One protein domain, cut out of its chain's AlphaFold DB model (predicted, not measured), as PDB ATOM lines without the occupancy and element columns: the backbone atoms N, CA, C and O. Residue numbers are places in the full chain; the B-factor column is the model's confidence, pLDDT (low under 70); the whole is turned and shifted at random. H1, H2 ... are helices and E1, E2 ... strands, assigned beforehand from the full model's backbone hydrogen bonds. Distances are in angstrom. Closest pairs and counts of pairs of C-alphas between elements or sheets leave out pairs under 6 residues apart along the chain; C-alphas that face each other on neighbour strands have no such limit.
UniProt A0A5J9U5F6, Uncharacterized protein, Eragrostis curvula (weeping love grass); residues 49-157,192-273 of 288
ATOM      1  N   VAL A  49     -32.068  32.321 -50.691       91.50
ATOM      2  CA  VAL A  49     -30.692  32.508 -51.162       91.50
ATOM      3  C   VAL A  49     -29.834  31.338 -50.710       91.50
ATOM      4  O   VAL A  49     -29.855  30.964 -49.546       91.50
ATOM      5  N   ALA A  50     -29.034  30.794 -51.613       92.12
ATOM      6  CA  ALA A  50     -27.874  29.987 -51.287       92.12
ATOM      7  C   ALA A  50     -26.586  30.698 -51.651       92.12
ATOM      8  O   ALA A  50     -26.568  31.703 -52.362       92.12
ATOM      9  N   TRP A  51     -25.488  30.127 -51.196       92.38
ATOM     10  CA  TRP A  51     -24.172  30.471 -51.675       92.38
ATOM     11  C   TRP A  51     -23.364  29.221 -51.963       92.38
ATOM     12  O   TRP A  51     -23.501  28.195 -51.299       92.38
ATOM     13  N   GLU A  52     -22.485  29.336 -52.948       88.94
ATOM     14  CA  GLU A  52     -21.409  28.388 -53.161       88.94
ATOM     15  C   GLU A  52     -20.103  29.135 -53.376       88.94
ATOM     16  O   GLU A  52     -20.035  30.098 -54.137       88.94
ATOM     17  N   ALA A  53     -19.046  28.662 -52.734       82.25
ATOM     18  CA  ALA A  53     -17.702  29.171 -52.973       82.25
ATOM     19  C   ALA A  53     -16.734  28.081 -53.457       82.25
ATOM     20  O   ALA A  53     -15.517  28.184 -53.300       82.25
ATOM     21  N   TRP A  54     -17.302  27.010 -54.025       73.69
ATOM     22  CA  TRP A  54     -16.578  25.823 -54.460       73.69
ATOM     23  C   TRP A  54     -16.108  25.920 -55.910       73.69
ATOM     24  O   TRP A  54     -16.871  26.328 -56.800       73.69
ATOM     25  N   ASN A  55     -14.876  25.467 -56.153       70.00
ATOM     26  CA  ASN A  55     -14.351  25.246 -57.492       70.00
ATOM     27  C   ASN A  55     -14.035  23.757 -57.697       70.00
ATOM     28  O   ASN A  55     -12.956  23.296 -57.341       70.00
ATOM     29  N   PHE A  56     -14.964  23.025 -58.324       66.81
ATOM     30  CA  PHE A  56     -14.839  21.588 -58.651       66.81
ATOM     31  C   PHE A  56     -13.592  21.237 -59.474       66.81
ATOM     32  O   PHE A  56     -13.178  20.093 -59.581       66.81
ATOM     33  N   CYS A  57     -13.003  22.256 -60.071       66.56
ATOM     34  CA  CYS A  57     -11.867  22.211 -60.959       66.56
ATOM     35  C   CYS A  57     -10.514  21.874 -60.307       66.56
ATOM     36  O   CYS A  57      -9.560  21.610 -61.031       66.56
ATOM     37  N   ASN A  58     -10.417  21.907 -58.977       63.81
ATOM     38  CA  ASN A  58      -9.163  21.679 -58.251       63.81
ATOM     39  C   ASN A  58      -9.230  20.490 -57.270       63.81
ATOM     40  O   ASN A  58      -8.290  20.340 -56.501       63.81
ATOM     41  N   GLU A  59     -10.312  19.688 -57.268       60.53
ATOM     42  CA  GLU A  59     -10.552  18.595 -56.293       60.53
ATOM     43  C   GLU A  59     -10.220  19.037 -54.855       60.53
ATOM     44  O   GLU A  59      -9.242  18.614 -54.229       60.53
ATOM     45  N   VAL A  60     -10.988  19.997 -54.336       58.94
ATOM     46  CA  VAL A  60     -10.607  20.668 -53.091       58.94
ATOM     47  C   VAL A  60     -10.967  19.791 -51.886       58.94
ATOM     48  O   VAL A  60     -12.103  19.401 -51.658       58.94
ATOM     49  N   GLY A  61      -9.969  19.492 -51.067       54.09
ATOM     50  CA  GLY A  61     -10.100  18.683 -49.850       54.09
ATOM     51  C   GLY A  61      -8.737  18.415 -49.219       54.09
ATOM     52  O   GLY A  61      -8.601  18.404 -47.999       54.09
ATOM     53  N   GLN A  62      -7.700  18.326 -50.058       59.72
ATOM     54  CA  GLN A  62      -6.305  18.238 -49.616       59.72
ATOM     55  C   GLN A  62      -5.769  19.550 -49.024       59.72
ATOM     56  O   GLN A  62      -4.924  19.524 -48.131       59.72
ATOM     57  N   GLU A  63      -6.243  20.694 -49.522       57.84
ATOM     58  CA  GLU A  63      -5.708  22.013 -49.155       57.84
ATOM     59  C   GLU A  63      -6.201  22.514 -47.795       57.84
ATOM     60  O   GLU A  63      -5.465  23.200 -47.089       57.84
ATOM     61  N   ALA A  64      -7.421  22.135 -47.405       61.88
ATOM     62  CA  ALA A  64      -8.016  22.515 -46.128       61.88
ATOM     63  C   ALA A  64      -8.776  21.342 -45.473       61.88
ATOM     64  O   ALA A  64     -10.011  21.357 -45.405       61.88
ATOM     65  N   PRO A  65      -8.056  20.309 -44.989       61.22
ATOM     66  CA  PRO A  65      -8.673  19.168 -44.323       61.22
ATOM     67  C   PRO A  65      -9.490  19.623 -43.106       61.22
ATOM     68  O   PRO A  65      -8.989  20.344 -42.245       61.22
ATOM     69  N   GLY A  66     -10.755  19.205 -43.025       61.47
ATOM     70  CA  GLY A  66     -11.648  19.527 -41.905       61.47
ATOM     71  C   GLY A  66     -12.422  20.846 -42.024       61.47
ATOM     72  O   GLY A  66     -13.269  21.113 -41.164       61.47
ATOM     73  N   MET A  67     -12.198  21.645 -43.078       63.47
ATOM     74  CA  MET A  67     -13.121  22.729 -43.430       63.47
ATOM     75  C   MET A  67     -14.443  22.147 -43.953       63.47
ATOM     76  O   MET A  67     -14.458  21.185 -44.720       63.47
ATOM     77  N   GLY A  68     -15.563  22.694 -43.471       64.38
ATOM     78  CA  GLY A  68     -16.903  22.276 -43.887       64.38
ATOM     79  C   GLY A  68     -17.208  22.654 -45.334       64.38
ATOM     80  O   GLY A  68     -16.504  23.453 -45.937       64.38
ATOM     81  N   SER A  69     -18.287  22.114 -45.899       76.50
ATOM     82  CA  SER A  69     -18.690  22.475 -47.263       76.50
ATOM     83  C   SER A  69     -19.050  23.970 -47.327       76.50
ATOM     84  O   SER A  69     -19.970  24.375 -46.607       76.50
ATOM     85  N   PRO A  70     -18.414  24.794 -48.193       77.88
ATOM     86  CA  PRO A  70     -18.692  26.228 -48.320       77.88
ATOM     87  C   PRO A  70     -19.953  26.481 -49.160       77.88
ATOM     88  O   PRO A  70     -20.049  27.442 -49.927       77.88
ATOM     89  N   ARG A  71     -20.911  25.561 -49.042       88.56
ATOM     90  CA  ARG A  71     -22.267  25.670 -49.546       88.56
ATOM     91  C   ARG A  71     -23.191  25.851 -48.364       88.56
ATOM     92  O   ARG A  71     -23.107  25.102 -47.390       88.56
ATOM     93  N   GLY A  72     -24.054  26.843 -48.461       92.75
ATOM     94  CA  GLY A  72     -25.015  27.172 -47.424       92.75
ATOM     95  C   GLY A  72     -26.217  27.886 -48.010       92.75
ATOM     96  O   GLY A  72     -26.244  28.202 -49.202       92.75
ATOM     97  N   ALA A  73     -27.219  28.098 -47.172       94.50
ATOM     98  CA  ALA A  73     -28.441  28.780 -47.545       94.50
ATOM     99  C   ALA A  73     -29.000  29.641 -46.413       94.50
ATOM    100  O   ALA A  73     -28.811  29.373 -45.227       94.50
ATOM    101  N   ASP A  74     -29.721  30.676 -46.814       95.31
ATOM    102  CA  ASP A  74     -30.591  31.481 -45.983       95.31
ATOM    103  C   ASP A  74     -31.965  31.514 -46.646       95.31
ATOM    104  O   ASP A  74     -32.189  32.133 -47.695       95.31
ATOM    105  N   CYS A  75     -32.883  30.769 -46.046       92.56
ATOM    106  CA  CYS A  75     -34.269  30.757 -46.452       92.56
ATOM    107  C   CYS A  75     -35.181  30.764 -45.239       92.56
ATOM    108  O   CYS A  75     -34.958  30.062 -44.249       92.56
ATOM    109  N   PHE A  76     -36.230  31.567 -45.343       93.88
ATOM    110  CA  PHE A  76     -37.177  31.783 -44.262       93.88
ATOM    111  C   PHE A  76     -38.545  32.156 -44.808       93.88
ATOM    112  O   PHE A  76     -38.675  32.748 -45.881       93.88
ATOM    113  N   ASP A  77     -39.580  31.830 -44.060       91.31
ATOM    114  CA  ASP A  77     -40.901  32.391 -44.279       91.31
ATOM    115  C   ASP A  77     -41.119  33.600 -43.383       91.31
ATOM    116  O   ASP A  77     -40.497  33.723 -42.332       91.31
ATOM    117  N   LEU A  78     -41.963  34.516 -43.851       90.81
ATOM    118  CA  LEU A  78     -42.420  35.640 -43.052       90.81
ATOM    119  C   LEU A  78     -43.852  35.331 -42.629       90.81
ATOM    120  O   LEU A  78     -44.758  35.349 -43.466       90.81
ATOM    121  N   GLU A  79     -44.042  34.986 -41.363       90.62
ATOM    122  CA  GLU A  79     -45.370  34.777 -40.797       90.62
ATOM    123  C   GLU A  79     -45.952  36.124 -40.374       90.62
ATOM    124  O   GLU A  79     -45.273  36.948 -39.765       90.62
ATOM    125  N   THR A  80     -47.204  36.375 -40.754       89.12
ATOM    126  CA  THR A  80     -47.904  37.628 -40.461       89.12
ATOM    127  C   THR A  80     -48.866  37.425 -39.305       89.12
ATOM    128  O   THR A  80     -49.731  36.548 -39.371       89.12
ATOM    129  N   GLY A  81     -48.764  38.272 -38.292       89.19
ATOM    130  CA  GLY A  81     -49.648  38.297 -37.139       89.19
ATOM    131  C   GLY A  81     -50.190  39.693 -36.863       89.19
ATOM    132  O   GLY A  81     -50.128  40.601 -37.697       89.19
ATOM    133  N   VAL A  82     -50.737  39.841 -35.664       89.00
ATOM    134  CA  VAL A  82     -51.170  41.122 -35.113       89.00
ATOM    135  C   VAL A  82     -50.549  41.251 -33.726       89.00
ATOM    136  O   VAL A  82     -50.565  40.284 -32.963       89.00
ATOM    137  N   ASP A  83     -49.964  42.403 -33.414       85.94
ATOM    138  CA  ASP A  83     -49.417  42.682 -32.087       85.94
ATOM    139  C   ASP A  83     -50.520  43.002 -31.057       85.94
ATOM    140  O   ASP A  83     -51.710  43.083 -31.376       85.94
ATOM    141  N   GLU A  84     -50.126  43.204 -29.796       86.06
ATOM    142  CA  GLU A  84     -51.048  43.544 -28.699       86.06
ATOM    143  C   GLU A  84     -51.812  44.865 -28.920       86.06
ATOM    144  O   GLU A  84     -52.845  45.096 -28.289       86.06
ATOM    145  N   HIS A  85     -51.334  45.720 -29.828       86.06
ATOM    146  CA  HIS A  85     -51.906  47.026 -30.154       86.06
ATOM    147  C   HIS A  85     -52.765  46.997 -31.428       86.06
ATOM    148  O   HIS A  85     -53.317  48.028 -31.815       86.06
ATOM    149  N   GLY A  86     -52.922  45.835 -32.069       85.50
ATOM    150  CA  GLY A  86     -53.702  45.694 -33.296       85.50
ATOM    151  C   GLY A  86     -52.932  46.029 -34.578       85.50
ATOM    152  O   GLY A  86     -53.551  46.120 -35.640       85.50
ATOM    153  N   HIS A  87     -51.615  46.227 -34.515       84.19
ATOM    154  CA  HIS A  87     -50.780  46.493 -35.686       84.19
ATOM    155  C   HIS A  87     -50.272  45.193 -36.323       84.19
ATOM    156  O   HIS A  87     -50.086  44.200 -35.618       84.19
ATOM    157  N   PRO A  88     -50.013  45.174 -37.646       85.75
ATOM    158  CA  PRO A  88     -49.376  44.033 -38.295       85.75
ATOM    159  C   PRO A  88     -48.039  43.698 -37.633       85.75
ATOM    160  O   PRO A  88     -47.188  44.574 -37.478       85.75
ATOM    161  N   SER A  89     -47.853  42.432 -37.277       88.38
ATOM    162  CA  SER A  89     -46.581  41.899 -36.794       88.38
ATOM    163  C   SER A  89     -46.023  40.883 -37.783       88.38
ATOM    164  O   SER A  89     -46.768  40.255 -38.540       88.38
ATOM    165  N   TYR A  90     -44.702  40.739 -37.792       90.69
ATOM    166  CA  TYR A  90     -44.001  39.851 -38.709       90.69
ATOM    167  C   TYR A  90     -42.980  39.015 -37.947       90.69
ATOM    168  O   TYR A  90     -42.198  39.552 -37.164       90.69
ATOM    169  N   GLU A  91     -42.961  37.712 -38.204       92.25
ATOM    170  CA  GLU A  91     -41.998  36.778 -37.627       92.25
ATOM    171  C   GLU A  91     -41.198  36.088 -38.734       92.25
ATOM    172  O   GLU A  91     -41.753  35.606 -39.723       92.25
ATOM    173  N   VAL A  92     -39.874  36.050 -38.570       94.81
ATOM    174  CA  VAL A  92     -38.960  35.396 -39.511       94.81
ATOM    175  C   VAL A  92     -38.766  33.941 -39.096       94.81
ATOM    176  O   VAL A  92     -38.045  33.641 -38.145       94.81
ATOM    177  N   VAL A  93     -39.373  33.021 -39.843       95.62
ATOM    178  CA  VAL A  93     -39.312  31.578 -39.585       95.62
ATOM    179  C   VAL A  93     -38.305  30.927 -40.525       95.62
ATOM    180  O   VAL A  93     -38.604  30.620 -41.682       95.62
ATOM    181  N   HIS A  94     -37.085  30.710 -40.036       96.12
ATOM    182  CA  HIS A  94     -36.022  30.091 -40.826       96.12
ATOM    183  C   HIS A  94     -36.294  28.615 -41.121       96.12
ATOM    184  O   HIS A  94     -36.681  27.841 -40.249       96.12
ATOM    185  N   ARG A  95     -36.037  28.223 -42.370       94.62
ATOM    186  CA  ARG A  95     -36.114  26.835 -42.849       94.62
ATOM    187  C   ARG A  95     -34.766  26.120 -42.810       94.62
ATOM    188  O   ARG A  95     -34.735  24.898 -42.799       94.62
ATOM    189  N   VAL A  96     -33.676  26.885 -42.784       94.44
ATOM    190  CA  VAL A  96     -32.299  26.394 -42.667       94.44
ATOM    191  C   VAL A  96     -31.718  26.894 -41.352       94.44
ATOM    192  O   VAL A  96     -31.776  28.088 -41.049       94.44
ATOM    193  N   SER A  97     -31.171  25.973 -40.565       93.75
ATOM    194  CA  SER A  97     -30.503  26.257 -39.297       93.75
ATOM    195  C   SER A  97     -28.993  26.451 -39.472       93.75
ATOM    196  O   SER A  97     -28.407  26.117 -40.504       93.75
ATOM    197  N   ASP A  98     -28.323  26.945 -38.427       92.19
ATOM    198  CA  ASP A  98     -26.856  27.049 -38.429       92.19
ATOM    199  C   ASP A  98     -26.205  25.665 -38.449       92.19
ATOM    200  O   ASP A  98     -25.129  25.508 -39.015       92.19
ATOM    201  N   ALA A  99     -26.873  24.650 -37.887       92.69
ATOM    202  CA  ALA A  99     -26.409  23.269 -37.938       92.69
ATOM    203  C   ALA A  99     -26.420  22.728 -39.375       92.69
ATOM    204  O   ALA A  99     -25.437  22.124 -39.798       92.69
ATOM    205  N   ASP A 100     -27.469  23.022 -40.152       92.88
ATOM    206  CA  ASP A 100     -27.562  22.630 -41.567       92.88
ATOM    207  C   ASP A 100     -26.455  23.292 -42.399       92.88
ATOM    208  O   ASP A 100     -25.777  22.645 -43.205       92.88
ATOM    209  N   ASN A 101     -26.211  24.585 -42.164       93.00
ATOM    210  CA  ASN A 101     -25.115  25.315 -42.802       93.00
ATOM    211  C   ASN A 101     -23.731  24.842 -42.328       93.00
ATOM    212  O   ASN A 101     -22.776  24.916 -43.103       93.00
ATOM    213  N   ALA A 102     -23.606  24.298 -41.116       90.12
ATOM    214  CA  ALA A 102     -22.349  23.793 -40.564       90.12
ATOM    215  C   ALA A 102     -21.976  22.369 -41.015       90.12
ATOM    216  O   ALA A 102     -20.827  21.976 -40.802       90.12
ATOM    217  N   LEU A 103     -22.894  21.630 -41.660       89.25
ATOM    218  CA  LEU A 103     -22.659  20.265 -42.148       89.25
ATOM    219  C   LEU A 103     -21.400  20.158 -43.024       89.25
ATOM    220  O   LEU A 103     -21.176  20.964 -43.947       89.25
ATOM    221  N   ARG A 104     -20.597  19.132 -42.750       86.19
ATOM    222  CA  ARG A 104     -19.301  18.829 -43.368       86.19
ATOM    223  C   ARG A 104     -19.335  17.468 -44.052       86.19
ATOM    224  O   ARG A 104     -20.194  16.647 -43.759       86.19
ATOM    225  N   ALA A 105     -18.378  17.224 -44.947       84.38
ATOM    226  CA  ALA A 105     -18.228  15.908 -45.564       84.38
ATOM    227  C   ALA A 105     -18.177  14.807 -44.491       84.38
ATOM    228  O   ALA A 105     -17.483  14.965 -43.487       84.38
ATOM    229  N   GLY A 106     -18.958  13.746 -44.695       84.31
ATOM    230  CA  GLY A 106     -19.162  12.678 -43.711       84.31
ATOM    231  C   GLY A 106     -20.292  12.906 -42.692       84.31
ATOM    232  O   GLY A 106     -20.719  11.945 -42.052       84.31
ATOM    233  N   ASP A 107     -20.848  14.115 -42.558       87.31
ATOM    234  CA  ASP A 107     -21.981  14.348 -41.654       87.31
ATOM    235  C   ASP A 107     -23.298  13.842 -42.276       87.31
ATOM    236  O   ASP A 107     -23.579  14.118 -43.449       87.31
ATOM    237  N   PRO A 108     -24.162  13.146 -41.515       88.56
ATOM    238  CA  PRO A 108     -25.466  12.724 -42.007       88.56
ATOM    239  C   PRO A 108     -26.422  13.907 -42.182       88.56
ATOM    240  O   PRO A 108     -26.558  14.746 -41.294       88.56
ATOM    241  N   PHE A 109     -27.156  13.933 -43.299       88.31
ATOM    242  CA  PHE A 109     -28.227  14.910 -43.503       88.31
ATOM    243  C   PHE A 109     -29.415  14.621 -42.563       88.31
ATOM    244  O   PHE A 109     -29.950  13.503 -42.587       88.31
ATOM    245  N   PRO A 110     -29.864  15.598 -41.751       88.69
ATOM    246  CA  PRO A 110     -31.018  15.431 -40.871       88.69
ATOM    247  C   PRO A 110     -32.278  14.960 -41.611       88.69
ATOM    248  O   PRO A 110     -32.594  15.430 -42.703       88.69
ATOM    249  N   GLY A 111     -33.018  14.024 -41.008       79.06
ATOM    250  CA  GLY A 111     -34.283  13.512 -41.555       79.06
ATOM    251  C   GLY A 111     -34.147  12.485 -42.687       79.06
ATOM    252  O   GLY A 111     -35.155  11.937 -43.129       79.06
ATOM    253  N   CYS A 112     -32.928  12.166 -43.135       66.88
ATOM    254  CA  CYS A 112     -32.686  11.082 -44.085       66.88
ATOM    255  C   CYS A 112     -32.573   9.731 -43.357       66.88
ATOM    256  O   CYS A 112     -31.765   9.557 -42.450       66.88
ATOM    257  N   SER A 113     -33.373   8.745 -43.774       53.28
ATOM    258  CA  SER A 113     -33.468   7.418 -43.147       53.28
ATOM    259  C   SER A 113     -32.369   6.424 -43.561       53.28
ATOM    260  O   SER A 113     -32.468   5.243 -43.228       53.28
ATOM    261  N   ALA A 114     -31.308   6.858 -44.252       49.72
ATOM    262  CA  ALA A 114     -30.233   5.966 -44.691       49.72
ATOM    263  C   ALA A 114     -28.829   6.604 -44.607       49.72
ATOM    264  O   ALA A 114     -28.649   7.732 -45.067       49.72
ATOM    265  N   PRO A 115     -27.800   5.851 -44.160       51.50
ATOM    266  CA  PRO A 115     -26.391   6.251 -44.271       51.50
ATOM    267  C   PRO A 115     -25.863   6.251 -45.721       51.50
ATOM    268  O   PRO A 115     -24.735   6.659 -45.963       51.50
ATOM    269  N   ALA A 116     -26.664   5.816 -46.703       48.81
ATOM    270  CA  ALA A 116     -26.240   5.618 -48.092       48.81
ATOM    271  C   ALA A 116     -25.900   6.909 -48.869       48.81
ATOM    272  O   ALA A 116     -25.275   6.826 -49.922       48.81
ATOM    273  N   ASN A 117     -26.273   8.086 -48.351       57.97
ATOM    274  CA  ASN A 117     -25.953   9.388 -48.955       57.97
ATOM    275  C   ASN A 117     -24.843  10.142 -48.207       57.97
ATOM    276  O   ASN A 117     -24.527  11.278 -48.561       57.97
ATOM    277  N   VAL A 118     -24.269   9.531 -47.168       70.88
ATOM    278  CA  VAL A 118     -23.157  10.107 -46.417       70.88
ATOM    279  C   VAL A 118     -21.872   9.705 -47.118       70.88
ATOM    280  O   VAL A 118     -21.556   8.524 -47.246       70.88
ATOM    281  N   THR A 119     -21.161  10.696 -47.640       78.50
ATOM    282  CA  THR A 119     -19.904  10.497 -48.350       78.50
ATOM    283  C   THR A 119     -18.843  11.414 -47.767       78.50
ATOM    284  O   THR A 119     -19.111  12.586 -47.499       78.50
ATOM    285  N   ASP A 120     -17.645  10.870 -47.578       80.25
ATOM    286  CA  ASP A 120     -16.463  11.643 -47.189       80.25
ATOM    287  C   ASP A 120     -15.813  12.334 -48.403       80.25
ATOM    288  O   ASP A 120     -14.902  13.146 -48.252       80.25
ATOM    289  N   ASP A 121     -16.287  12.028 -49.619       82.12
ATOM    290  CA  ASP A 121     -15.904  12.726 -50.843       82.12
ATOM    291  C   ASP A 121     -16.477  14.146 -50.809       82.12
ATOM    292  O   ASP A 121     -17.693  14.350 -50.863       82.12
ATOM    293  N   VAL A 122     -15.596  15.138 -50.681       80.19
ATOM    294  CA  VAL A 122     -15.997  16.524 -50.418       80.19
ATOM    295  C   VAL A 122     -16.751  17.138 -51.601       80.19
ATOM    296  O   VAL A 122     -17.702  17.892 -51.386       80.19
ATOM    297  N   ASP A 123     -16.398  16.773 -52.836       78.06
ATOM    298  CA  ASP A 123     -17.057  17.262 -54.050       78.06
ATOM    299  C   ASP A 123     -18.490  16.723 -54.159       78.06
ATOM    300  O   ASP A 123     -19.449  17.482 -54.359       78.06
ATOM    301  N   ARG A 124     -18.666  15.411 -53.966       82.00
ATOM    302  CA  ARG A 124     -19.991  14.769 -53.948       82.00
ATOM    303  C   ARG A 124     -20.822  15.235 -52.766       82.00
ATOM    304  O   ARG A 124     -22.023  15.454 -52.922       82.00
ATOM    305  N   TYR A 125     -20.201  15.418 -51.604       84.88
ATOM    306  CA  TYR A 125     -20.888  15.924 -50.424       84.88
ATOM    307  C   TYR A 125     -21.377  17.353 -50.635       84.88
ATOM    308  O   TYR A 125     -22.517  17.670 -50.308       84.88
ATOM    309  N   ALA A 126     -20.551  18.225 -51.220       84.50
ATOM    310  CA  ALA A 126     -20.951  19.584 -51.556       84.50
ATOM    311  C   ALA A 126     -22.170  19.580 -52.495       84.50
ATOM    312  O   ALA A 126     -23.144  20.292 -52.228       84.50
ATOM    313  N   ALA A 127     -22.163  18.748 -53.544       83.62
ATOM    314  CA  ALA A 127     -23.317  18.533 -54.425       83.62
ATOM    315  C   ALA A 127     -24.567  18.083 -53.653       83.62
ATOM    316  O   ALA A 127     -25.629  18.688 -53.785       83.62
ATOM    317  N   ALA A 128     -24.431  17.077 -52.789       85.50
ATOM    318  CA  ALA A 128     -25.536  16.559 -51.990       85.50
ATOM    319  C   ALA A 128     -26.086  17.591 -50.987       85.50
ATOM    320  O   ALA A 128     -27.302  17.715 -50.846       85.50
ATOM    321  N   LYS A 129     -25.215  18.382 -50.345       87.88
ATOM    322  CA  LYS A 129     -25.609  19.447 -49.410       87.88
ATOM    323  C   LYS A 129     -26.408  20.547 -50.105       87.88
ATOM    324  O   LYS A 129     -27.380  21.025 -49.535       87.88
ATOM    325  N   GLU A 130     -26.047  20.925 -51.334       87.19
ATOM    326  CA  GLU A 130     -26.840  21.880 -52.132       87.19
ATOM    327  C   GLU A 130     -28.265  21.363 -52.358       87.19
ATOM    328  O   GLU A 130     -29.223  22.095 -52.122       87.19
ATOM    329  N   VAL A 131     -28.414  20.089 -52.736       86.19
ATOM    330  CA  VAL A 131     -29.730  19.456 -52.930       86.19
ATOM    331  C   VAL A 131     -30.516  19.394 -51.617       86.19
ATOM    332  O   VAL A 131     -31.704  19.711 -51.601       86.19
ATOM    333  N   TYR A 132     -29.860  19.027 -50.514       88.69
ATOM    334  CA  TYR A 132     -30.470  18.989 -49.184       88.69
ATOM    335  C   TYR A 132     -31.010  20.364 -48.756       88.69
ATOM    336  O   TYR A 132     -32.191  20.488 -48.432       88.69
ATOM    337  N   LEU A 133     -30.175  21.406 -48.824       90.00
ATOM    338  CA  LEU A 133     -30.563  22.778 -48.485       90.00
ATOM    339  C   LEU A 133     -31.663  23.299 -49.419       90.00
ATOM    340  O   LEU A 133     -32.615  23.926 -48.960       90.00
ATOM    341  N   GLY A 134     -31.578  22.990 -50.715       86.50
ATOM    342  CA  GLY A 134     -32.628  23.303 -51.685       86.50
ATOM    343  C   GLY A 134     -33.971  22.667 -51.318       86.50
ATOM    344  O   GLY A 134     -35.001  23.333 -51.404       86.50
ATOM    345  N   GLY A 135     -33.960  21.421 -50.832       86.00
ATOM    346  CA  GLY A 135     -35.148  20.727 -50.331       86.00
ATOM    347  C   GLY A 135     -35.771  21.395 -49.102       86.00
ATOM    348  O   GLY A 135     -36.991  21.531 -49.044       86.00
ATOM    349  N   LEU A 136     -34.960  21.880 -48.153       88.88
ATOM    350  CA  LEU A 136     -35.452  22.655 -47.000       88.88
ATOM    351  C   LEU A 136     -36.077  23.990 -47.423       88.88
ATOM    352  O   LEU A 136     -37.076  24.436 -46.859       88.88
ATOM    353  N   CYS A 137     -35.481  24.637 -48.422       88.12
ATOM    354  CA  CYS A 137     -35.902  25.943 -48.909       88.12
ATOM    355  C   CYS A 137     -37.057  25.891 -49.921       88.12
ATOM    356  O   CYS A 137     -37.589  26.950 -50.280       88.12
ATOM    357  N   GLN A 138     -37.434  24.698 -50.384       83.75
ATOM    358  CA  GLN A 138     -38.451  24.494 -51.406       83.75
ATOM    359  C   GLN A 138     -39.808  25.062 -50.979       83.75
ATOM    360  O   GLN A 138     -40.257  24.906 -49.845       83.75
ATOM    361  N   VAL A 139     -40.487  25.722 -51.916       80.44
ATOM    362  CA  VAL A 139     -41.850  26.240 -51.736       80.44
ATOM    363  C   VAL A 139     -42.736  25.791 -52.897       80.44
ATOM    364  O   VAL A 139     -42.261  25.219 -53.876       80.44
ATOM    365  N   ALA A 140     -44.047  26.000 -52.782       77.94
ATOM    366  CA  ALA A 140     -44.969  25.675 -53.864       77.94
ATOM    367  C   ALA A 140     -44.756  26.603 -55.079       77.94
ATOM    368  O   ALA A 140     -44.658  27.818 -54.924       77.94
ATOM    369  N   ASP A 141     -44.762  26.031 -56.287       67.69
ATOM    370  CA  ASP A 141     -44.610  26.736 -57.578       67.69
ATOM    371  C   ASP A 141     -45.848  27.530 -58.034       67.69
ATOM    372  O   ASP A 141     -45.855  28.120 -59.114       67.69
ATOM    373  N   SER A 142     -46.926  27.535 -57.250       60.91
ATOM    374  CA  SER A 142     -48.186  28.201 -57.596       60.91
ATOM    375  C   SER A 142     -48.346  29.502 -56.800       60.91
ATOM    376  O   SER A 142     -48.164  29.461 -55.580       60.91
ATOM    377  N   PRO A 143     -48.713  30.643 -57.429       55.31
ATOM    378  CA  PRO A 143     -49.216  30.797 -58.806       55.31
ATOM    379  C   PRO A 143     -48.162  31.068 -59.903       55.31
ATOM    380  O   PRO A 143     -48.535  31.211 -61.065       55.31
ATOM    381  N   ALA A 144     -46.870  31.163 -59.585       59.28
ATOM    382  CA  ALA A 144     -45.796  31.367 -60.563       59.28
ATOM    383  C   ALA A 144     -44.486  30.772 -60.024       59.28
ATOM    384  O   ALA A 144     -44.313  30.758 -58.801       59.28
ATOM    385  N   PRO A 145     -43.573  30.300 -60.899       58.81
ATOM    386  CA  PRO A 145     -42.407  29.554 -60.452       58.81
ATOM    387  C   PRO A 145     -41.567  30.424 -59.522       58.81
ATOM    388  O   PRO A 145     -41.157  31.530 -59.885       58.81
ATOM    389  N   TRP A 146     -41.319  29.918 -58.320       64.94
ATOM    390  CA  TRP A 146     -40.319  30.509 -57.449       64.94
ATOM    391  C   TRP A 146     -38.941  30.132 -57.996       64.94
ATOM    392  O   TRP A 146     -38.784  29.150 -58.721       64.94
ATOM    393  N   GLN A 147     -37.936  30.939 -57.684       66.88
ATOM    394  CA  GLN A 147     -36.557  30.614 -58.020       66.88
ATOM    395  C   GLN A 147     -35.703  30.744 -56.771       66.88
ATOM    396  O   GLN A 147     -35.942  31.606 -55.920       66.88
ATOM    397  N   PHE A 148     -34.703  29.881 -56.688       77.06
ATOM    398  CA  PHE A 148     -33.684  29.915 -55.658       77.06
ATOM    399  C   PHE A 148     -32.535  30.796 -56.151       77.06
ATOM    400  O   PHE A 148     -31.968  30.548 -57.215       77.06
ATOM    401  N   TRP A 149     -32.218  31.859 -55.423       84.94
ATOM    402  CA  TRP A 149     -31.101  32.730 -55.773       84.94
ATOM    403  C   TRP A 149     -29.817  32.138 -55.233       84.94
ATOM    404  O   TRP A 149     -29.805  31.545 -54.160       84.94
ATOM    405  N   MET A 150     -28.720  32.302 -55.952       87.62
ATOM    406  CA  MET A 150     -27.439  31.789 -55.518       87.62
ATOM    407  C   MET A 150     -26.331  32.805 -55.716       87.62
ATOM    408  O   MET A 150     -26.073  33.268 -56.828       87.62
ATOM    409  N   VAL A 151     -25.651  33.100 -54.616       91.00
ATOM    410  CA  VAL A 151     -24.399  33.840 -54.579       91.00
ATOM    411  C   VAL A 151     -23.267  32.864 -54.878       91.00
ATOM    412  O   VAL A 151     -22.954  31.990 -54.077       91.00
ATOM    413  N   MET A 152     -22.640  32.986 -56.038       89.31
ATOM    414  CA  MET A 152     -21.503  32.144 -56.392       89.31
ATOM    415  C   MET A 152     -20.224  32.955 -56.270       89.31
ATOM    416  O   MET A 152     -20.038  33.944 -56.980       89.31
ATOM    417  N   LEU A 153     -19.321  32.503 -55.413       88.50
ATOM    418  CA  LEU A 153     -17.960  32.996 -55.355       88.50
ATOM    419  C   LEU A 153     -17.066  32.035 -56.138       88.50
ATOM    420  O   LEU A 153     -16.968  30.846 -55.832       88.50
ATOM    421  N   LYS A 154     -16.443  32.550 -57.192       85.31
ATOM    422  CA  LYS A 154     -15.541  31.792 -58.055       85.31
ATOM    423  C   LYS A 154     -14.163  32.409 -58.024       85.31
ATOM    424  O   LYS A 154     -13.999  33.623 -57.917       85.31
ATOM    425  N   ASN A 155     -13.176  31.544 -58.161       81.19
ATOM    426  CA  ASN A 155     -11.780  31.912 -58.180       81.19
ATOM    427  C   ASN A 155     -11.132  31.291 -59.425       81.19
ATOM    428  O   ASN A 155     -11.382  30.134 -59.756       81.19
ATOM    429  N   GLY A 156     -10.363  32.097 -60.151       78.62
ATOM    430  CA  GLY A 156      -9.675  31.715 -61.380       78.62
ATOM    431  C   GLY A 156      -8.344  30.994 -61.157       78.62
ATOM    432  O   GLY A 156      -7.701  30.626 -62.134       78.62
ATOM    433  N   ASN A 157      -7.907  30.783 -59.915       82.19
ATOM    434  CA  ASN A 157      -6.753  29.939 -59.631       82.19
ATOM    435  C   ASN A 157      -7.077  28.489 -60.010       82.19
ATOM    436  O   ASN A 157      -8.058  27.909 -59.538       82.19
ATOM    437  N   ASN A 192      -7.524  27.171 -51.761       74.62
ATOM    438  CA  ASN A 192      -8.252  26.930 -50.525       74.62
ATOM    439  C   ASN A 192      -9.754  27.192 -50.702       74.62
ATOM    440  O   ASN A 192     -10.159  28.070 -51.469       74.62
ATOM    441  N   GLN A 193     -10.579  26.518 -49.905       78.38
ATOM    442  CA  GLN A 193     -11.948  26.976 -49.663       78.38
ATOM    443  C   GLN A 193     -11.897  28.331 -48.939       78.38
ATOM    444  O   GLN A 193     -11.058  28.495 -48.054       78.38
ATOM    445  N   PRO A 194     -12.756  29.307 -49.269       84.69
ATOM    446  CA  PRO A 194     -12.772  30.558 -48.532       84.69
ATOM    447  C   PRO A 194     -13.421  30.377 -47.162       84.69
ATOM    448  O   PRO A 194     -14.284  29.519 -46.959       84.69
ATOM    449  N   LEU A 195     -13.046  31.248 -46.230       86.75
ATOM    450  CA  LEU A 195     -13.821  31.472 -45.020       86.75
ATOM    451  C   LEU A 195     -15.117  32.169 -45.415       86.75
ATOM    452  O   LEU A 195     -15.069  33.245 -46.008       86.75
ATOM    453  N   VAL A 196     -16.255  31.566 -45.070       88.56
ATOM    454  CA  VAL A 196     -17.587  32.129 -45.308       88.56
ATOM    455  C   VAL A 196     -18.265  32.378 -43.969       88.56
ATOM    456  O   VAL A 196     -18.490  31.449 -43.199       88.56
ATOM    457  N   PHE A 197     -18.620  33.631 -43.712       91.06
ATOM    458  CA  PHE A 197     -19.408  34.050 -42.563       91.06
ATOM    459  C   PHE A 197     -20.799  34.446 -43.038       91.06
ATOM    460  O   PHE A 197     -20.949  35.181 -44.017       91.06
ATOM    461  N   HIS A 198     -21.817  33.946 -42.346       93.81
ATOM    462  CA  HIS A 198     -23.217  34.197 -42.657       93.81
ATOM    463  C   HIS A 198     -23.849  35.009 -41.532       93.81
ATOM    464  O   HIS A 198     -23.845  34.600 -40.375       93.81
ATOM    465  N   ASN A 199     -24.405  36.158 -41.902       95.44
ATOM    466  CA  ASN A 199     -25.334  36.902 -41.075       95.44
ATOM    467  C   ASN A 199     -26.740  36.491 -41.497       95.44
ATOM    468  O   ASN A 199     -27.217  36.888 -42.566       95.44
ATOM    469  N   ARG A 200     -27.382  35.692 -40.644       95.44
ATOM    470  CA  ARG A 200     -28.764  35.262 -40.830       95.44
ATOM    471  C   ARG A 200     -29.681  36.461 -41.036       95.44
ATOM    472  O   ARG A 200     -29.526  37.486 -40.375       95.44
ATOM    473  N   THR A 201     -30.624  36.315 -41.959       96.25
ATOM    474  CA  THR A 201     -31.602  37.362 -42.229       96.25
ATOM    475  C   THR A 201     -32.462  37.610 -41.002       96.25
ATOM    476  O   THR A 201     -33.083  36.689 -40.489       96.25
ATOM    477  N   VAL A 202     -32.516  38.853 -40.541       96.00
ATOM    478  CA  VAL A 202     -33.315  39.261 -39.384       96.00
ATOM    479  C   VAL A 202     -34.226  40.417 -39.754       96.00
ATOM    480  O   VAL A 202     -33.888  41.234 -40.614       96.00
ATOM    481  N   LEU A 203     -35.376  40.478 -39.090       94.94
ATOM    482  CA  LEU A 203     -36.224  41.660 -39.065       94.94
ATOM    483  C   LEU A 203     -35.656  42.645 -38.037       94.94
ATOM    484  O   LEU A 203     -35.256  42.237 -36.944       94.94
ATOM    485  N   ASP A 204     -35.575  43.923 -38.392       92.69
ATOM    486  CA  ASP A 204     -35.132  44.952 -37.457       92.69
ATOM    487  C   ASP A 204     -36.130  45.174 -36.307       92.69
ATOM    488  O   ASP A 204     -37.274  44.723 -36.336       92.69
ATOM    489  N   ALA A 205     -35.671  45.865 -35.261       88.62
ATOM    490  CA  ALA A 205     -36.467  46.103 -34.056       88.62
ATOM    491  C   ALA A 205     -37.759  46.894 -34.329       88.62
ATOM    492  O   ALA A 205     -38.730  46.751 -33.591       88.62
ATOM    493  N   ASP A 206     -37.769  47.695 -35.397       86.50
ATOM    494  CA  ASP A 206     -38.922  48.484 -35.831       86.50
ATOM    495  C   ASP A 206     -39.909  47.672 -36.691       86.50
ATOM    496  O   ASP A 206     -40.938  48.203 -37.114       86.50
ATOM    497  N   GLY A 207     -39.604  46.404 -36.990       87.25
ATOM    498  CA  GLY A 207     -40.457  45.533 -37.797       87.25
ATOM    499  C   GLY A 207     -40.559  45.948 -39.267       87.25
ATOM    500  O   GLY A 207     -41.503  45.551 -39.951       87.25
ATOM    501  N   ARG A 208     -39.626  46.769 -39.760       88.75
ATOM    502  CA  ARG A 208     -39.706  47.419 -41.074       88.75
ATOM    503  C   ARG A 208     -38.789  46.784 -42.103       88.75
ATOM    504  O   ARG A 208     -39.184  46.660 -43.259       88.75
ATOM    505  N   TRP A 209     -37.574  46.411 -41.722       93.00
ATOM    506  CA  TRP A 209     -36.570  45.948 -42.677       93.00
ATOM    507  C   TRP A 209     -36.081  44.549 -42.365       93.00
ATOM    508  O   TRP A 209     -35.638  44.263 -41.256       93.00
ATOM    509  N   LEU A 210     -36.054  43.715 -43.396       95.00
ATOM    510  CA  LEU A 210     -35.335  42.454 -43.386       95.00
ATOM    511  C   LEU A 210     -33.922  42.687 -43.911       95.00
ATOM    512  O   LEU A 210     -33.763  43.285 -44.976       95.00
ATOM    513  N   ARG A 211     -32.902  42.212 -43.190       96.44
ATOM    514  CA  ARG A 211     -31.493  42.328 -43.594       96.44
ATOM    515  C   ARG A 211     -30.714  41.068 -43.283       96.44
ATOM    516  O   ARG A 211     -30.840  40.525 -42.191       96.44
ATOM    517  N   GLY A 212     -29.865  40.651 -44.210       96.62
ATOM    518  CA  GLY A 212     -28.928  39.548 -44.023       96.62
ATOM    519  C   GLY A 212     -27.724  39.696 -44.941       96.62
ATOM    520  O   GLY A 212     -27.576  40.692 -45.657       96.62
ATOM    521  N   GLY A 213     -26.831  38.715 -44.911       95.62
ATOM    522  CA  GLY A 213     -25.706  38.714 -45.831       95.62
ATOM    523  C   GLY A 213     -24.700  37.606 -45.602       95.62
ATOM    524  O   GLY A 213     -24.707  36.912 -44.589       95.62
ATOM    525  N   VAL A 214     -23.775  37.491 -46.542       94.88
ATOM    526  CA  VAL A 214     -22.580  36.658 -46.438       94.88
ATOM    527  C   VAL A 214     -21.345  37.497 -46.704       94.88
ATOM    528  O   VAL A 214     -21.361  38.395 -47.543       94.88
ATOM    529  N   PHE A 215     -20.255  37.211 -46.008       94.12
ATOM    530  CA  PHE A 215     -18.967  37.850 -46.251       94.12
ATOM    531  C   PHE A 215     -17.827  36.898 -45.923       94.12
ATOM    532  O   PHE A 215     -18.029  35.870 -45.280       94.12
ATOM    533  N   GLY A 216     -16.624  37.218 -46.378       91.12
ATOM    534  CA  GLY A 216     -15.504  36.321 -46.176       91.12
ATOM    535  C   GLY A 216     -14.245  36.691 -46.932       91.12
ATOM    536  O   GLY A 216     -14.106  37.797 -47.462       91.12
ATOM    537  N   THR A 217     -13.324  35.734 -46.966       88.69
ATOM    538  CA  THR A 217     -11.995  35.874 -47.566       88.69
ATOM    539  C   THR A 217     -11.441  34.515 -47.998       88.69
ATOM    540  O   THR A 217     -11.773  33.490 -47.404       88.69
ATOM    541  N   TYR A 218     -10.595  34.490 -49.030       85.44
ATOM    542  CA  TYR A 218      -9.808  33.303 -49.392       85.44
ATOM    543  C   TYR A 218      -8.503  33.176 -48.589       85.44
ATOM    544  O   TYR A 218      -7.855  32.126 -48.611       85.44
ATOM    545  N   GLU A 219      -8.091  34.220 -47.872       84.44
ATOM    546  CA  GLU A 219      -6.934  34.190 -46.987       84.44
ATOM    547  C   GLU A 219      -7.321  33.559 -45.649       84.44
ATOM    548  O   GLU A 219      -7.844  34.221 -44.758       84.44
ATOM    549  N   LEU A 220      -7.025  32.266 -45.500       80.06
ATOM    550  CA  LEU A 220      -7.279  31.520 -44.262       80.06
ATOM    551  C   LEU A 220      -6.515  32.076 -43.047       80.06
ATOM    552  O   LEU A 220      -6.986  31.941 -41.923       80.06
ATOM    553  N   ASP A 221      -5.368  32.717 -43.287       74.00
ATOM    554  CA  ASP A 221      -4.489  33.276 -42.254       74.00
ATOM    555  C   ASP A 221      -4.709  34.785 -42.023       74.00
ATOM    556  O   ASP A 221      -3.955  35.410 -41.276       74.00
ATOM    557  N   ALA A 222      -5.700  35.405 -42.681       65.56
ATOM    558  CA  ALA A 222      -5.957  36.836 -42.519       65.56
ATOM    559  C   ALA A 222      -6.476  37.138 -41.107       65.56
ATOM    560  O   ALA A 222      -7.467  36.559 -40.655       65.56
ATOM    561  N   SER A 223      -5.845  38.088 -40.413       57.94
ATOM    562  CA  SER A 223      -6.386  38.586 -39.154       57.94
ATOM    563  C   SER A 223      -7.514  39.593 -39.425       57.94
ATOM    564  O   SER A 223      -7.497  40.298 -40.440       57.94
ATOM    565  N   PRO A 224      -8.483  39.761 -38.504       53.00
ATOM    566  CA  PRO A 224      -9.516  40.790 -38.635       53.00
ATOM    567  C   PRO A 224      -8.951  42.211 -38.832       53.00
ATOM    568  O   PRO A 224      -9.599  43.038 -39.476       53.00
ATOM    569  N   ALA A 225      -7.739  42.488 -38.331       50.56
ATOM    570  CA  ALA A 225      -7.055  43.777 -38.455       50.56
ATOM    571  C   ALA A 225      -6.560  44.077 -39.887       50.56
ATOM    572  O   ALA A 225      -6.460  45.245 -40.270       50.56
ATOM    573  N   ASP A 226      -6.357  43.049 -40.713       52.34
ATOM    574  CA  ASP A 226      -5.895  43.178 -42.107       52.34
ATOM    575  C   ASP A 226      -7.025  43.610 -43.064       52.34
ATOM    576  O   ASP A 226      -6.820  43.925 -44.241       52.34
ATOM    577  N   SER A 227      -8.250  43.685 -42.541       48.84
ATOM    578  CA  SER A 227      -9.441  44.155 -43.255       48.84
ATOM    579  C   SER A 227      -9.462  45.680 -43.431       48.84
ATOM    580  O   SER A 227     -10.100  46.175 -44.362       48.84
ATOM    581  N   GLY A 228      -8.781  46.426 -42.545       45.22
ATOM    582  CA  GLY A 228      -8.888  47.888 -42.426       45.22
ATOM    583  C   GLY A 228      -7.720  48.704 -42.992       45.22
ATOM    584  O   GLY A 228      -7.896  49.890 -43.260       45.22
ATOM    585  N   SER A 229      -6.549  48.097 -43.215       43.22
ATOM    586  CA  SER A 229      -5.401  48.765 -43.846       43.22
ATOM    587  C   SER A 229      -5.224  48.262 -45.282       43.22
ATOM    588  O   SER A 229      -5.528  47.113 -45.592       43.22
ATOM    589  N   GLY A 230      -4.849  49.146 -46.203       47.59
ATOM    590  CA  GLY A 230      -4.875  48.886 -47.641       47.59
ATOM    591  C   GLY A 230      -4.097  47.644 -48.097       47.59
ATOM    592  O   GLY A 230      -2.913  47.735 -48.385       47.59
ATOM    593  N   GLY A 231      -4.818  46.542 -48.320       55.44
ATOM    594  CA  GLY A 231      -4.702  45.775 -49.563       55.44
ATOM    595  C   GLY A 231      -3.776  44.559 -49.597       55.44
ATOM    596  O   GLY A 231      -3.055  44.414 -50.581       55.44
ATOM    597  N   GLU A 232      -3.843  43.645 -48.623       71.06
ATOM    598  CA  GLU A 232      -3.223  42.313 -48.790       71.06
ATOM    599  C   GLU A 232      -4.204  41.137 -48.825       71.06
ATOM    600  O   GLU A 232      -3.978  40.214 -49.604       71.06
ATOM    601  N   ALA A 233      -5.317  41.178 -48.087       84.31
ATOM    602  CA  ALA A 233      -6.300  40.094 -48.098       84.31
ATOM    603  C   ALA A 233      -7.454  40.345 -49.082       84.31
ATOM    604  O   ALA A 233      -8.017  41.448 -49.157       84.31
ATOM    605  N   SER A 234      -7.867  39.299 -49.789       88.50
ATOM    606  CA  SER A 234      -9.123  39.278 -50.521       88.50
ATOM    607  C   SER A 234     -10.292  39.457 -49.558       88.50
ATOM    608  O   SER A 234     -10.230  39.108 -48.379       88.50
ATOM    609  N   TYR A 235     -11.362  40.055 -50.056       91.62
ATOM    610  CA  TYR A 235     -12.578  40.258 -49.287       91.62
ATOM    611  C   TYR A 235     -13.768  40.203 -50.222       91.62
ATOM    612  O   TYR A 235     -13.751  40.814 -51.293       91.62
ATOM    613  N   TYR A 236     -14.820  39.525 -49.797       92.12
ATOM    614  CA  TYR A 236     -16.107  39.609 -50.458       92.12
ATOM    615  C   TYR A 236     -17.206  39.824 -49.430       92.12
ATOM    616  O   TYR A 236     -17.120  39.361 -48.293       92.12
ATOM    617  N   SER A 237     -18.257  40.512 -49.848       94.06
ATOM    618  CA  SER A 237     -19.503  40.592 -49.102       94.06
ATOM    619  C   SER A 237     -20.670  40.713 -50.059       94.06
ATOM    620  O   SER A 237     -20.584  41.455 -51.036       94.06
ATOM    621  N   VAL A 238     -21.762  40.033 -49.751       95.06
ATOM    622  CA  VAL A 238     -23.073  40.239 -50.355       95.06
ATOM    623  C   VAL A 238     -24.052  40.432 -49.217       95.06
ATOM    624  O   VAL A 238     -24.257  39.516 -48.427       95.06
ATOM    625  N   THR A 239     -24.637  41.615 -49.114       95.81
ATOM    626  CA  THR A 239     -25.737  41.883 -48.192       95.81
ATOM    627  C   THR A 239     -27.018  42.052 -48.979       95.81
ATOM    628  O   THR A 239     -27.004  42.459 -50.143       95.81
ATOM    629  N   TRP A 240     -28.133  41.722 -48.350       94.12
ATOM    630  CA  TRP A 240     -29.452  41.896 -48.932       94.12
ATOM    631  C   TRP A 240     -30.374  42.566 -47.935       94.12
ATOM    632  O   TRP A 240     -30.307  42.302 -46.731       94.12
ATOM    633  N   GLU A 241     -31.242  43.428 -48.446       94.25
ATOM    634  CA  GLU A 241     -32.255  44.083 -47.640       94.25
ATOM    635  C   GLU A 241     -33.565  44.281 -48.387       94.25
ATOM    636  O   GLU A 241     -33.600  44.385 -49.618       94.25
ATOM    637  N   LYS A 242     -34.651  44.333 -47.622       92.25
ATOM    638  CA  LYS A 242     -35.980  44.634 -48.135       92.25
ATOM    639  C   LYS A 242     -36.841  45.265 -47.054       92.25
ATOM    640  O   LYS A 242     -36.804  44.839 -45.902       92.25
ATOM    641  N   GLU A 243     -37.634  46.252 -47.442       90.69
ATOM    642  CA  GLU A 243     -38.698  46.795 -46.603       90.69
ATOM    643  C   GLU A 243     -39.936  45.887 -46.673       90.69
ATOM    644  O   GLU A 243     -40.417  45.551 -47.761       90.69
ATOM    645  N   VAL A 244     -40.440  45.472 -45.512       86.69
ATOM    646  CA  VAL A 244     -41.607  44.592 -45.394       86.69
ATOM    647  C   VAL A 244     -42.857  45.313 -45.891       86.69
ATOM    648  O   VAL A 244     -43.067  46.488 -45.597       86.69
ATOM    649  N   ALA A 245     -43.702  44.607 -46.647       71.88
ATOM    650  CA  ALA A 245     -44.974  45.120 -47.165       71.88
ATOM    651  C   ALA A 245     -44.878  46.391 -48.040       71.88
ATOM    652  O   ALA A 245     -45.905  46.993 -48.368       71.88
ATOM    653  N   ALA A 246     -43.679  46.777 -48.495       67.69
ATOM    654  CA  ALA A 246     -43.516  47.840 -49.478       67.69
ATOM    655  C   ALA A 246     -44.236  47.457 -50.780       67.69
ATOM    656  O   ALA A 246     -43.938  46.440 -51.416       67.69
ATOM    657  N   SER A 247     -45.207  48.272 -51.198       61.47
ATOM    658  CA  SER A 247     -46.029  47.994 -52.376       61.47
ATOM    659  C   SER A 247     -45.169  47.939 -53.644       61.47
ATOM    660  O   SER A 247     -44.817  48.971 -54.212       61.47
ATOM    661  N   GLY A 248     -44.846  46.728 -54.106       61.56
ATOM    662  CA  GLY A 248     -44.105  46.509 -55.350       61.56
ATOM    663  C   GLY A 248     -42.577  46.554 -55.245       61.56
ATOM    664  O   GLY A 248     -41.935  46.552 -56.293       61.56
ATOM    665  N   GLY A 249     -42.002  46.562 -54.036       70.94
ATOM    666  CA  GLY A 249     -40.551  46.520 -53.821       70.94
ATOM    667  C   GLY A 249     -39.948  45.113 -53.938       70.94
ATOM    668  O   GLY A 249     -40.575  44.118 -53.568       70.94
ATOM    669  N   GLY A 250     -38.723  45.041 -54.456       82.19
ATOM    670  CA  GLY A 250     -37.898  43.833 -54.506       82.19
ATOM    671  C   GLY A 250     -36.816  43.819 -53.430       82.19
ATOM    672  O   GLY A 250     -36.605  44.816 -52.744       82.19
ATOM    673  N   TRP A 251     -36.097  42.706 -53.313       88.56
ATOM    674  CA  TRP A 251     -34.856  42.658 -52.539       88.56
ATOM    675  C   TRP A 251     -33.744  43.470 -53.211       88.56
ATOM    676  O   TRP A 251     -33.484  43.315 -54.406       88.56
ATOM    677  N   ALA A 252     -33.051  44.300 -52.434       89.69
ATOM    678  CA  ALA A 252     -31.849  45.003 -52.864       89.69
ATOM    679  C   ALA A 252     -30.609  44.221 -52.422       89.69
ATOM    680  O   ALA A 252     -30.464  43.920 -51.240       89.69
ATOM    681  N   PHE A 253     -29.717  43.906 -53.364       91.62
ATOM    682  CA  PHE A 253     -28.441  43.243 -53.090       91.62
ATOM    683  C   PHE A 253     -27.298  44.236 -53.244       91.62
ATOM    684  O   PHE A 253     -27.120  44.835 -54.307       91.62
ATOM    685  N   HIS A 254     -26.479  44.349 -52.207       92.06
ATOM    686  CA  HIS A 254     -25.251  45.130 -52.222       92.06
ATOM    687  C   HIS A 254     -24.077  44.169 -52.187       92.06
ATOM    688  O   HIS A 254     -24.063  43.229 -51.395       92.06
ATOM    689  N   HIS A 255     -23.083  44.390 -53.039       91.81
ATOM    690  CA  HIS A 255     -21.926  43.515 -53.099       91.81
ATOM    691  C   HIS A 255     -20.624  44.302 -53.084       91.81
ATOM    692  O   HIS A 255     -20.532  45.424 -53.579       91.81
ATOM    693  N   LYS A 256     -19.593  43.682 -52.520       92.12
ATOM    694  CA  LYS A 256     -18.222  44.171 -52.547       92.12
ATOM    695  C   LYS A 256     -17.314  43.002 -52.857       92.12
ATOM    696  O   LYS A 256     -17.472  41.927 -52.286       92.12
ATOM    697  N   LEU A 257     -16.355  43.236 -53.740       91.94
ATOM    698  CA  LEU A 257     -15.315  42.279 -54.067       91.94
ATOM    699  C   LEU A 257     -13.973  43.001 -54.104       91.94
ATOM    700  O   LEU A 257     -13.824  44.027 -54.762       91.94
ATOM    701  N   ARG A 258     -13.004  42.463 -53.375       90.38
ATOM    702  CA  ARG A 258     -11.612  42.900 -53.346       90.38
ATOM    703  C   ARG A 258     -10.737  41.679 -53.580       90.38
ATOM    704  O   ARG A 258     -10.852  40.692 -52.856       90.38
ATOM    705  N   THR A 259      -9.870  41.753 -54.578       89.56
ATOM    706  CA  THR A 259      -8.884  40.713 -54.889       89.56
ATOM    707  C   THR A 259      -7.612  40.898 -54.060       89.56
ATOM    708  O   THR A 259      -7.423  41.924 -53.401       89.56
ATOM    709  N   SER A 260      -6.734  39.897 -54.088       86.31
ATOM    710  CA  SER A 260      -5.388  39.967 -53.512       86.31
ATOM    711  C   SER A 260      -4.342  39.532 -54.531       86.31
ATOM    712  O   SER A 260      -4.667  39.035 -55.609       86.31
ATOM    713  N   ARG A 261      -3.056  39.658 -54.184       83.69
ATOM    714  CA  ARG A 261      -1.970  39.126 -55.026       83.69
ATOM    715  C   ARG A 261      -2.040  37.602 -55.178       83.69
ATOM    716  O   ARG A 261      -1.657  37.087 -56.223       83.69
ATOM    717  N   LYS A 262      -2.517  36.892 -54.148       81.62
ATOM    718  CA  LYS A 262      -2.663  35.427 -54.150       81.62
ATOM    719  C   LYS A 262      -3.913  34.978 -54.911       81.62
ATOM    720  O   LYS A 262      -3.892  33.927 -55.553       81.62
ATOM    721  N   TYR A 263      -4.965  35.794 -54.874       84.69
ATOM    722  CA  TYR A 263      -6.236  35.552 -55.551       84.69
ATOM    723  C   TYR A 263      -6.610  36.755 -56.435       84.69
ATOM    724  O   TYR A 263      -7.522  37.518 -56.101       84.69
ATOM    725  N   PRO A 264      -5.892  36.955 -57.558       83.81
ATOM    726  CA  PRO A 264      -6.110  38.100 -58.442       83.81
ATOM    727  C   PRO A 264      -7.386  37.962 -59.282       83.81
ATOM    728  O   PRO A 264      -7.903  38.956 -59.780       83.81
ATOM    729  N   TRP A 265      -7.908  36.739 -59.418       84.94
ATOM    730  CA  TRP A 265      -9.083  36.418 -60.221       84.94
ATOM    731  C   TRP A 265     -10.216  35.931 -59.330       84.94
ATOM    732  O   TRP A 265     -10.478  34.735 -59.259       84.94
ATOM    733  N   LEU A 266     -10.887  36.848 -58.640       88.50
ATOM    734  CA  LEU A 266     -12.135  36.535 -57.948       88.50
ATOM    735  C   LEU A 266     -13.318  37.057 -58.746       88.50
ATOM    736  O   LEU A 266     -13.250  38.120 -59.361       88.50
ATOM    737  N   MET A 267     -14.405  36.300 -58.729       88.56
ATOM    738  CA  MET A 267     -15.646  36.634 -59.407       88.56
ATOM    739  C   MET A 267     -16.805  36.329 -58.469       88.56
ATOM    740  O   MET A 267     -16.850  35.269 -57.846       88.56
ATOM    741  N   LEU A 268     -17.731  37.272 -58.369       89.75
ATOM    742  CA  LEU A 268     -18.897  37.183 -57.508       89.75
ATOM    743  C   LEU A 268     -20.138  37.294 -58.385       89.75
ATOM    744  O   LEU A 268     -20.334  38.306 -59.056       89.75
ATOM    745  N   TYR A 269     -20.944  36.242 -58.399       86.75
ATOM    746  CA  TYR A 269     -22.142  36.156 -59.221       86.75
ATOM    747  C   TYR A 269     -23.374  36.066 -58.343       86.75
ATOM    748  O   TYR A 269     -23.378  35.354 -57.343       86.75
ATOM    749  N   LEU A 270     -24.443  36.717 -58.780       86.19
ATOM    750  CA  LEU A 270     -25.790  36.411 -58.334       86.19
ATOM    751  C   LEU A 270     -26.506  35.739 -59.503       86.19
ATOM    752  O   LEU A 270     -26.697  36.352 -60.553       86.19
ATOM    753  N   ARG A 271     -26.860  34.466 -59.337       81.81
ATOM    754  CA  ARG A 271     -27.666  33.715 -60.306       81.81
ATOM    755  C   ARG A 271     -29.039  33.415 -59.723       81.81
ATOM    756  O   ARG A 271     -29.155  33.165 -58.529       81.81
ATOM    757  N   SER A 272     -30.058  33.376 -60.562       74.94
ATOM    758  CA  SER A 272     -31.272  32.610 -60.280       74.94
ATOM    759  C   SER A 272     -31.040  31.181 -60.766       74.94
ATOM    760  O   SER A 272     -30.570  31.004 -61.895       74.94
ATOM    761  N   ASP A 273     -31.364  30.169 -59.966       61.78
ATOM    762  CA  ASP A 273     -31.477  28.816 -60.505       61.78
ATOM    763  C   ASP A 273     -32.569  28.821 -61.584       61.78
ATOM    764  O   ASP A 273     -33.591  29.486 -61.437       61.78
TER     765      ASP A 273
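This is residues 49 to 157 and 192 to 273 of the 288 residues of an uncharacterized protein of Eragrostis curvula (weeping love grass) (UniProt A0A5J9U5F6). Two sheets stand partly face to face as a sandwich with nearly aligned strands; the larger one, E3 E2 E1 E4 E9, curls so that its edges E3 and E9 come close to E5 and E8, the edges of the smaller sheet E5 E6 E7 E8, like a flattened barrel that is not closed. The long helix H2 covers the other face of the larger sheet, along E2, while the hairpin E2 and E3 reaches to one end of the longest axis and residues 140 to 145 stick out. The printed part has 191 residues, with three named helices and nine named strands in the order E1 E2 E3 H1 H2 E4 E5 E6 H3 E7 E8 E9. The larger sheet is mixed and the smaller all antiparallel; the class is mixed, helices and strands. The whole is compact, with a radius of gyration of the C-alphas of 18.3 A and spans of 56 by 49 by 29 A.

In the five-stranded sheet, E1 is residues 49 to 52, with C-alpha 49 at (-30.692, 32.508, -51.162). E2, residues 71 to 82, is the longest strand, 35.8 A from first to last C-alpha. E3 is residues 88 to 94, E4 residues 149 to 155, and E9 residues 266 to 272, ending with C-alpha 272 at (-31.272, 32.610, -60.280). H2, residues 122 to 137, is 22.1 A long and begins with C-alpha 122 at (-15.997, 16.524, -50.418). H1, residues 98 to 102, is 6.0 A long. In the four-stranded sheet, E5 is residues 195 to 203, 25.3 A; E6 residues 209 to 217, 27.0 A; E7 residues 235 to 243, 27.1 A; and E8 residues 252 to 258, 20.4 A. H3 is residues 224 to 227, 5.7 A.

The sheet E3 E2 E1 E4 E9 is strongly twisted. E1 E2 E3 form a meander, each strand the antiparallel neighbour of the one before, in staggered pairing: E2 pairs with E1 over residues 71 to 74, N 74 and O 49 at 2.8 A, and with E3 over residues 76 to 82, N 77 and O 93 at 2.8 A. E1 and E4 are parallel, with N 50 and O 149 at 2.8 A; E4 and E9 are antiparallel, with N 152 and O 269 at 2.8 A. E3, H1 H2 and E4 make a split strand-helix-strand unit, two strands running the same way with E2 and E1 between them, and its crossover is right-handed. H2 is on this sheet at a height of 8.3 A, over E2 and at 8 degrees to it on the local plane; their closest C-alphas, Cys 75 and Cys 137, are 5.6 A apart. H1 only grazes the sheet. H1 and H2 are close but not clearly touching, the C-alphas of Asp 100 and Leu 133 being closest at 7.5 A. Every O i to N i+4 pair is within hydrogen-bond range in H1 and H2; H3 is too short for such a pair. The two sheets of the sandwich have facing parts 8.9 A centre to centre. The closest C-alphas of E3 and E5, Val 92 and Val 202, are 6.8 A apart; those of E8 and E9, Leu 257 and Leu 268, 7.1 A. In the smaller sheet N 199 and O 213 of E5 and E6 are 2.8 A apart, N 214 and O 238 of E6 and E7 2.8 A, and N 254 and O 239 of E7 and E8 2.8 A. H3 is on neither sheet.

The two C-alphas farthest apart, those of Gln 62 and His 85, are 57.3 A apart. Residues 158 to 191 are not printed, and C-alphas 157 and 192 are 9.7 A apart across this cut. The long links are E1 to E2, H1 to H2 and H2 to E4. The mean pLDDT of the printed part is 81.4; it is under 70 at residues 56 to 68, 112 to 117, 141 to 147, 222 to 231, 246 to 248 and 273.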